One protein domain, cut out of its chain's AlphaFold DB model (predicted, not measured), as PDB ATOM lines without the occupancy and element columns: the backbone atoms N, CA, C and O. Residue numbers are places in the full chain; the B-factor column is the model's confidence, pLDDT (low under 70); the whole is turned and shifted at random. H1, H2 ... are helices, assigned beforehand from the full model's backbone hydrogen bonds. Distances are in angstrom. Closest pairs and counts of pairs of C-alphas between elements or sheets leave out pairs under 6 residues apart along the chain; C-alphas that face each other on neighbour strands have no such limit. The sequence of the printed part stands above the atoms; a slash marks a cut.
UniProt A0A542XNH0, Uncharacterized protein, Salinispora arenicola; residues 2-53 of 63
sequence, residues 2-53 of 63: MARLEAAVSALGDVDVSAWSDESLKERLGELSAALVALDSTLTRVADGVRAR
ATOM      1  N   MET A   2      36.938 -49.572 -16.714       83.56
ATOM      2  CA  MET A   2      36.660 -49.590 -18.164       83.56
ATOM      3  C   MET A   2      35.385 -48.835 -18.556       83.56
ATOM      4  O   MET A   2      35.466 -47.951 -19.393       83.56
ATOM      5  N   ALA A   3      34.286 -49.001 -17.810       84.31
ATOM      6  CA  ALA A   3      33.058 -48.219 -18.023       84.31
ATOM      7  C   ALA A   3      33.255 -46.685 -18.002       84.31
ATOM      8  O   ALA A   3      32.514 -45.951 -18.645       84.31
ATOM      9  N   ARG A   4      34.253 -46.171 -17.264       85.38
ATOM     10  CA  ARG A   4      34.544 -44.727 -17.238       85.38
ATOM     11  C   ARG A   4      35.362 -44.284 -18.449       85.38
ATOM     12  O   ARG A   4      35.187 -43.157 -18.894       85.38
ATOM     13  N   LEU A   5      36.231 -45.154 -18.961       84.94
ATOM     14  CA  LEU A   5      36.958 -44.907 -20.202       84.94
ATOM     15  C   LEU A   5      36.005 -44.976 -21.400       84.94
ATOM     16  O   LEU A   5      36.012 -44.070 -22.218       84.94
ATOM     17  N   GLU A   6      35.125 -45.975 -21.444       86.75
ATOM     18  CA  GLU A   6      34.063 -46.096 -22.451       86.75
ATOM     19  C   GLU A   6      33.142 -44.872 -22.445       86.75
ATOM     20  O   GLU A   6      32.892 -44.283 -23.492       86.75
ATOM     21  N   ALA A   7      32.710 -44.416 -21.262       87.19
ATOM     22  CA  ALA A   7      31.922 -43.193 -21.141       87.19
ATOM     23  C   ALA A   7      32.686 -41.945 -21.615       87.19
ATOM     24  O   ALA A   7      32.091 -41.069 -22.233       87.19
ATOM     25  N   ALA A   8      33.995 -41.857 -21.353       85.50
ATOM     26  CA  ALA A   8      34.820 -40.757 -21.849       85.50
ATOM     27  C   ALA A   8      34.970 -40.794 -23.378       85.50
ATOM     28  O   ALA A   8      34.878 -39.752 -24.016       85.50
ATOM     29  N   VAL A   9      35.142 -41.981 -23.969       88.12
ATOM     30  CA  VAL A   9      35.186 -42.166 -25.429       88.12
ATOM     31  C   VAL A   9      33.850 -41.780 -26.067       88.12
ATOM     32  O   VAL A   9      33.847 -41.035 -27.041       88.12
ATOM     33  N   SER A  10      32.723 -42.208 -25.488       87.81
ATOM     34  CA  SER A  10      31.389 -41.802 -25.950       87.81
ATOM     35  C   SER A  10      31.208 -40.287 -25.869       87.81
ATOM     36  O   SER A  10      30.799 -39.668 -26.842       87.81
ATOM     37  N   ALA A  11      31.589 -39.678 -24.743       86.75
ATOM     38  CA  ALA A  11      31.488 -38.234 -24.559       86.75
ATOM     39  C   ALA A  11      32.346 -37.450 -25.562       86.75
ATOM     40  O   ALA A  11      31.927 -36.383 -25.989       86.75
ATOM     41  N   LEU A  12      33.521 -37.966 -25.954       86.00
ATOM     42  CA  LEU A  12      34.344 -37.374 -27.014       86.00
ATOM     43  C   LEU A  12      33.694 -37.497 -28.398       86.00
ATOM     44  O   LEU A  12      33.834 -36.582 -29.204       86.00
ATOM     45  N   GLY A  13      32.979 -38.593 -28.668       85.88
ATOM     46  CA  GLY A  13      32.208 -38.769 -29.903       85.88
ATOM     47  C   GLY A  13      31.025 -37.804 -30.028       85.88
ATOM     48  O   GLY A  13      30.673 -37.420 -31.139       85.88
ATOM     49  N   ASP A  14      30.469 -37.369 -28.896       88.50
ATOM     50  CA  ASP A  14      29.359 -36.411 -28.830       88.50
ATOM     51  C   ASP A  14      29.817 -34.937 -28.885       88.50
ATOM     52  O   ASP A  14      28.988 -34.024 -28.842       88.50
ATOM     53  N   VAL A  15      31.129 -34.667 -28.963       85.69
ATOM     54  CA  VAL A  15      31.650 -33.295 -29.044       85.69
ATOM     55  C   VAL A  15      31.381 -32.704 -30.426       85.69
ATOM     56  O   VAL A  15      32.043 -33.037 -31.408       85.69
ATOM     57  N   ASP A  16      30.462 -31.743 -30.479       85.44
ATOM     58  CA  ASP A  16      30.259 -30.900 -31.655       85.44
ATOM     59  C   ASP A  16      31.220 -29.700 -31.648       85.44
ATOM     60  O   ASP A  16      31.030 -28.709 -30.938       85.44
ATOM     61  N   VAL A  17      32.264 -29.791 -32.472       85.12
ATOM     62  CA  VAL A  17      33.266 -28.731 -32.657       85.12
ATOM     63  C   VAL A  17      32.773 -27.578 -33.537       85.12
ATOM     64  O   VAL A  17      33.415 -26.530 -33.569       85.12
ATOM     65  N   SER A  18      31.649 -27.735 -34.248       88.00
ATOM     66  CA  SER A  18      31.149 -26.722 -35.193       88.00
ATOM     67  C   SER A  18      30.662 -25.443 -34.504       88.00
ATOM     68  O   SER A  18      30.628 -24.379 -35.122       88.00
ATOM     69  N   ALA A  19      30.333 -25.533 -33.213       85.75
ATOM     70  CA  ALA A  19      29.888 -24.415 -32.391       85.75
ATOM     71  C   ALA A  19      31.036 -23.660 -31.687       85.75
ATOM     72  O   ALA A  19      30.778 -22.699 -30.958       85.75
ATOM     73  N   TRP A  20      32.290 -24.098 -31.837       88.56
ATOM     74  CA  TRP A  20      33.428 -23.509 -31.127       88.56
ATOM     75  C   TRP A  20      34.033 -22.336 -31.901       88.56
ATOM     76  O   TRP A  20      34.115 -22.351 -33.126       88.56
ATOM     77  N   SER A  21      34.496 -21.317 -31.176       89.62
ATOM     78  CA  SER A  21      35.353 -20.273 -31.748       89.62
ATOM     79  C   SER A  21      36.785 -20.786 -31.928       89.62
ATOM     80  O   SER A  21      37.206 -21.688 -31.207       89.62
ATOM     81  N   ASP A  22      37.564 -20.175 -32.825       91.81
ATOM     82  CA  ASP A  22      38.953 -20.585 -33.110       91.81
ATOM     83  C   ASP A  22      39.847 -20.633 -31.855       91.81
ATOM     84  O   ASP A  22      40.639 -21.562 -31.682       91.81
ATOM     85  N   GLU A  23      39.689 -19.673 -30.938       88.75
ATOM     86  CA  GLU A  23      40.428 -19.645 -29.667       88.75
ATOM     87  C   GLU A  23      40.023 -20.806 -28.746       88.75
ATOM     88  O   GLU A  23      40.885 -21.505 -28.209       88.75
ATOM     89  N   SER A  24      38.716 -21.076 -28.620       87.62
ATOM     90  CA  SER A  24      38.218 -22.221 -27.845       87.62
ATOM     91  C   SER A  24      38.645 -23.547 -28.470       87.62
ATOM     92  O   SER A  24      38.982 -24.485 -27.754       87.62
ATOM     93  N   LEU A  25      38.685 -23.621 -29.801       89.88
ATOM     94  CA  LEU A  25      39.140 -24.796 -30.529       89.88
ATOM     95  C   LEU A  25      40.605 -25.094 -30.211       89.88
ATOM     96  O   LEU A  25      40.941 -26.218 -29.848       89.88
ATOM     97  N   LYS A  26      41.473 -24.083 -30.276       90.31
ATOM     98  CA  LYS A  26      42.902 -24.245 -29.991       90.31
ATOM     99  C   LYS A  26      43.165 -24.663 -28.543       90.31
ATOM    100  O   LYS A  26      43.976 -25.560 -28.315       90.31
ATOM    101  N   GLU A  27      42.485 -24.042 -27.581       91.00
ATOM    102  CA  GLU A  27      42.622 -24.377 -26.160       91.00
ATOM    103  C   GLU A  27      42.129 -25.802 -25.869       91.00
ATOM    104  O   GLU A  27      42.885 -26.627 -25.349       91.00
ATOM    105  N   ARG A  28      40.902 -26.137 -26.289       88.25
ATOM    106  CA  ARG A  28      40.292 -27.452 -26.036       88.25
ATOM    107  C   ARG A  28      41.001 -28.588 -26.762       88.25
ATOM    108  O   ARG A  28      41.153 -29.665 -26.189       88.25
ATOM    109  N   LEU A  29      41.486 -28.364 -27.985       88.81
ATOM    110  CA  LEU A  29      42.321 -29.346 -28.684       88.81
ATOM    111  C   LEU A  29      43.665 -29.553 -27.978       88.81
ATOM    112  O   LEU A  29      44.159 -30.678 -27.938       88.81
ATOM    113  N   GLY A  30      44.242 -28.500 -27.395       90.12
ATOM    114  CA  GLY A  30      45.445 -28.606 -26.569       90.12
ATOM    115  C   GLY A  30      45.221 -29.475 -25.330       90.12
ATOM    116  O   GLY A  30      45.994 -30.400 -25.078       90.12
ATOM    117  N   GLU A  31      44.135 -29.225 -24.596       90.50
ATOM    118  CA  GLU A  31      43.737 -30.022 -23.428       90.50
ATOM    119  C   GLU A  31      43.470 -31.488 -23.795       90.50
ATOM    120  O   GLU A  31      43.977 -32.399 -23.134       90.50
ATOM    121  N   LEU A  32      42.720 -31.724 -24.877       88.56
ATOM    122  CA  LEU A  32      42.421 -33.066 -25.372       88.56
ATOM    123  C   LEU A  32      43.697 -33.804 -25.782       88.56
ATOM    124  O   LEU A  32      43.899 -34.953 -25.393       88.56
ATOM    125  N   SER A  33      44.581 -33.136 -26.523       88.88
ATOM    126  CA  SER A  33      45.869 -33.694 -26.935       88.88
ATOM    127  C   SER A  33      46.715 -34.099 -25.725       88.88
ATOM    128  O   SER A  33      47.191 -35.232 -25.651       88.88
ATOM    129  N   ALA A  34      46.827 -33.227 -24.718       92.94
ATOM    130  CA  ALA A  34      47.558 -33.532 -23.491       92.94
ATOM    131  C   ALA A  34      46.962 -34.737 -22.740       92.94
ATOM    132  O   ALA A  34      47.704 -35.608 -22.274       92.94
ATOM    133  N   ALA A  35      45.630 -34.822 -22.658       90.50
ATOM    134  CA  ALA A  35      44.942 -35.944 -22.029       90.50
ATOM    135  C   ALA A  35      45.175 -37.269 -22.779       90.50
ATOM    136  O   ALA A  35      45.450 -38.290 -22.142       90.50
ATOM    137  N   LEU A  36      45.119 -37.259 -24.116       89.38
ATOM    138  CA  LEU A  36      45.362 -38.441 -24.948       89.38
ATOM    139  C   LEU A  36      46.814 -38.924 -24.852       89.38
ATOM    140  O   LEU A  36      47.043 -40.123 -24.708       89.38
ATOM    141  N   VAL A  37      47.790 -38.012 -24.837       94.31
ATOM    142  CA  VAL A  37      49.210 -38.357 -24.636       94.31
ATOM    143  C   VAL A  37      49.441 -38.980 -23.256       94.31
ATOM    144  O   VAL A  37      50.142 -39.987 -23.122       94.31
ATOM    145  N   ALA A  38      48.833 -38.420 -22.207       93.06
ATOM    146  CA  ALA A  38      48.929 -38.986 -20.864       93.06
ATOM    147  C   ALA A  38      48.301 -40.391 -20.789       93.06
ATOM    148  O   ALA A  38      48.880 -41.299 -20.175       93.06
ATOM    149  N   LEU A  39      47.152 -40.588 -21.443       89.94
ATOM    150  CA  LEU A  39      46.493 -41.888 -21.543       89.94
ATOM    151  C   LEU A  39      47.372 -42.910 -22.275       89.94
ATOM    152  O   LEU A  39      47.600 -43.992 -21.735       89.94
ATOM    153  N   ASP A  40      47.921 -42.557 -23.437       91.25
ATOM    154  CA  ASP A  40      48.812 -43.416 -24.226       91.25
ATOM    155  C   ASP A  40      50.040 -43.877 -23.421       91.25
ATOM    156  O   ASP A  40      50.334 -45.073 -23.328       91.25
ATOM    157  N   SER A  41      50.695 -42.950 -22.715       93.94
ATOM    158  CA  SER A  41      51.843 -43.282 -21.859       93.94
ATOM    159  C   SER A  41      51.481 -44.265 -20.735       93.94
ATOM    160  O   SER A  41      52.267 -45.145 -20.368       93.94
ATOM    161  N   THR A  42      50.262 -44.150 -20.200       93.12
ATOM    162  CA  THR A  42      49.747 -45.042 -19.158       93.12
ATOM    163  C   THR A  42      49.433 -46.420 -19.734       93.12
ATOM    164  O   THR A  42      49.803 -47.429 -19.131       93.12
ATOM    165  N   LEU A  43      48.803 -46.475 -20.910       90.06
ATOM    166  CA  LEU A  43      48.500 -47.724 -21.608       90.06
ATOM    167  C   LEU A  43      49.773 -48.471 -22.003       90.06
ATOM    168  O   LEU A  43      49.845 -49.679 -21.783       90.06
ATOM    169  N   THR A  44      50.806 -47.767 -22.474       91.81
ATOM    170  CA  THR A  44      52.121 -48.357 -22.773       91.81
ATOM    171  C   THR A  44      52.713 -49.023 -21.533       91.81
ATOM    172  O   THR A  44      53.086 -50.194 -21.570       91.81
ATOM    173  N   ARG A  45      52.703 -48.331 -20.387       92.94
ATOM    174  CA  ARG A  45      53.198 -48.891 -19.120       92.94
ATOM    175  C   ARG A  45      52.417 -50.132 -18.682       92.94
ATOM    176  O   ARG A  45      53.009 -51.095 -18.196       92.94
ATOM    177  N   VAL A  46      51.092 -50.111 -18.827       90.75
ATOM    178  CA  VAL A  46      50.248 -51.277 -18.534       90.75
ATOM    179  C   VAL A  46      50.593 -52.427 -19.478       90.75
ATOM    180  O   VAL A  46      50.781 -53.549 -19.009       90.75
ATOM    181  N   ALA A  47      50.740 -52.151 -20.774       87.88
ATOM    182  CA  ALA A  47      51.099 -53.142 -21.776       87.88
ATOM    183  C   ALA A  47      52.453 -53.793 -21.478       87.88
ATOM    184  O   ALA A  47      52.568 -55.018 -21.520       87.88
ATOM    185  N   ASP A  48      53.449 -53.009 -21.077       92.00
ATOM    186  CA  ASP A  48      54.755 -53.528 -20.668       92.00
ATOM    187  C   ASP A  48      54.649 -54.398 -19.412       92.00
ATOM    188  O   ASP A  48      55.237 -55.479 -19.352       92.00
ATOM    189  N   GLY A  49      53.818 -54.003 -18.443       92.81
ATOM    190  CA  GLY A  49      53.520 -54.817 -17.262       92.81
ATOM    191  C   GLY A  49      52.776 -56.125 -17.568       92.81
ATOM    192  O   GLY A  49      52.885 -57.088 -16.805       92.81
ATOM    193  N   VAL A  50      52.015 -56.189 -18.661       91.06
ATOM    194  CA  VAL A  50      51.370 -57.419 -19.151       91.06
ATOM    195  C   VAL A  50      52.387 -58.294 -19.889       91.06
ATOM    196  O   VAL A  50      52.495 -59.483 -19.586       91.06
ATOM    197  N   ARG A  51      53.207 -57.706 -20.770       87.06
ATOM    198  CA  ARG A  51      54.278 -58.410 -21.498       87.06
ATOM    199  C   ARG A  51      55.322 -59.013 -20.564       87.06
ATOM    200  O   ARG A  51      55.740 -60.147 -20.776       87.06
ATOM    201  N   ALA A  52      55.687 -58.309 -19.492       92.19
ATOM    202  CA  ALA A  52      56.604 -58.812 -18.465       92.19
ATOM    203  C   ALA A  52      56.082 -60.078 -17.756       92.19
ATOM    204  O   ALA A  52      56.866 -60.846 -17.207       92.19
ATOM    205  N   ARG A  53      54.765 -60.324 -17.792       91.38
ATOM    206  CA  ARG A  53      54.128 -61.548 -17.277       91.38
ATOM    207  C   ARG A  53      54.040 -62.669 -18.322       91.38
ATOM    208  O   ARG A  53      53.433 -63.698 -18.046       91.38
TER     209      ARG A  53
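Overview. This is residues 2 to 53 of the 63 residues of an uncharacterized protein of Salinispora arenicola (UniProt A0A542XNH0). One long straight helix, H2, makes the length of the model, and a much shorter helix, H1, is folded back over part of that length across an open gap, like the short limb of a lopsided, open U. The link of residues 14 to 21 makes the turn of the U, and the two helices are apart. The printed part has 52 residues with two named helices, H1 then H2 along the chain, no named strand, and the class all helix. It is only just loose, close to extended, with a radius of gyration of the C-alphas of 14.6 A and spans of 47 by 21 by 11 A, a rod in outline.

Along the chain. H2 is the longest helix, residues 22 to 51, 42.4 A from first to last C-alpha. It begins at C-alpha 22 at (38.953, -20.585, -33.110) and ends at C-alpha 51 at (54.278, -58.410, -21.498). H1 holds residues 2 to 13 and measures 16.6 A, with C-alpha 2 at (36.660, -49.590, -18.164).

Arrangement. Between C-alphas 22 and 51 of H2, y goes from -20.585 to -58.410; between C-alphas 2 and 13 of H1 it goes from -49.590 to -38.769. H1 and H2 are apart, with no C-alpha of the one within 8 A of the other. Residues 2 to 11 of H1 stand free, as do residues 33 to 53, of which 33 to 51 belong to H2. In H1 and H2 every O i to N i+4 pair is within hydrogen-bond range.

Size, cuts and confidence. The two C-alphas farthest apart are those of Ser 21 and Arg 53, at 47.6 A. The C-alphas of Met 2 and Arg 53, the first and last printed, are 21.2 A apart. The link from H1 to H2, 8 residues, is short. The printed part has no cut. Its mean pLDDT is 89.1, and no printed residue is under 70.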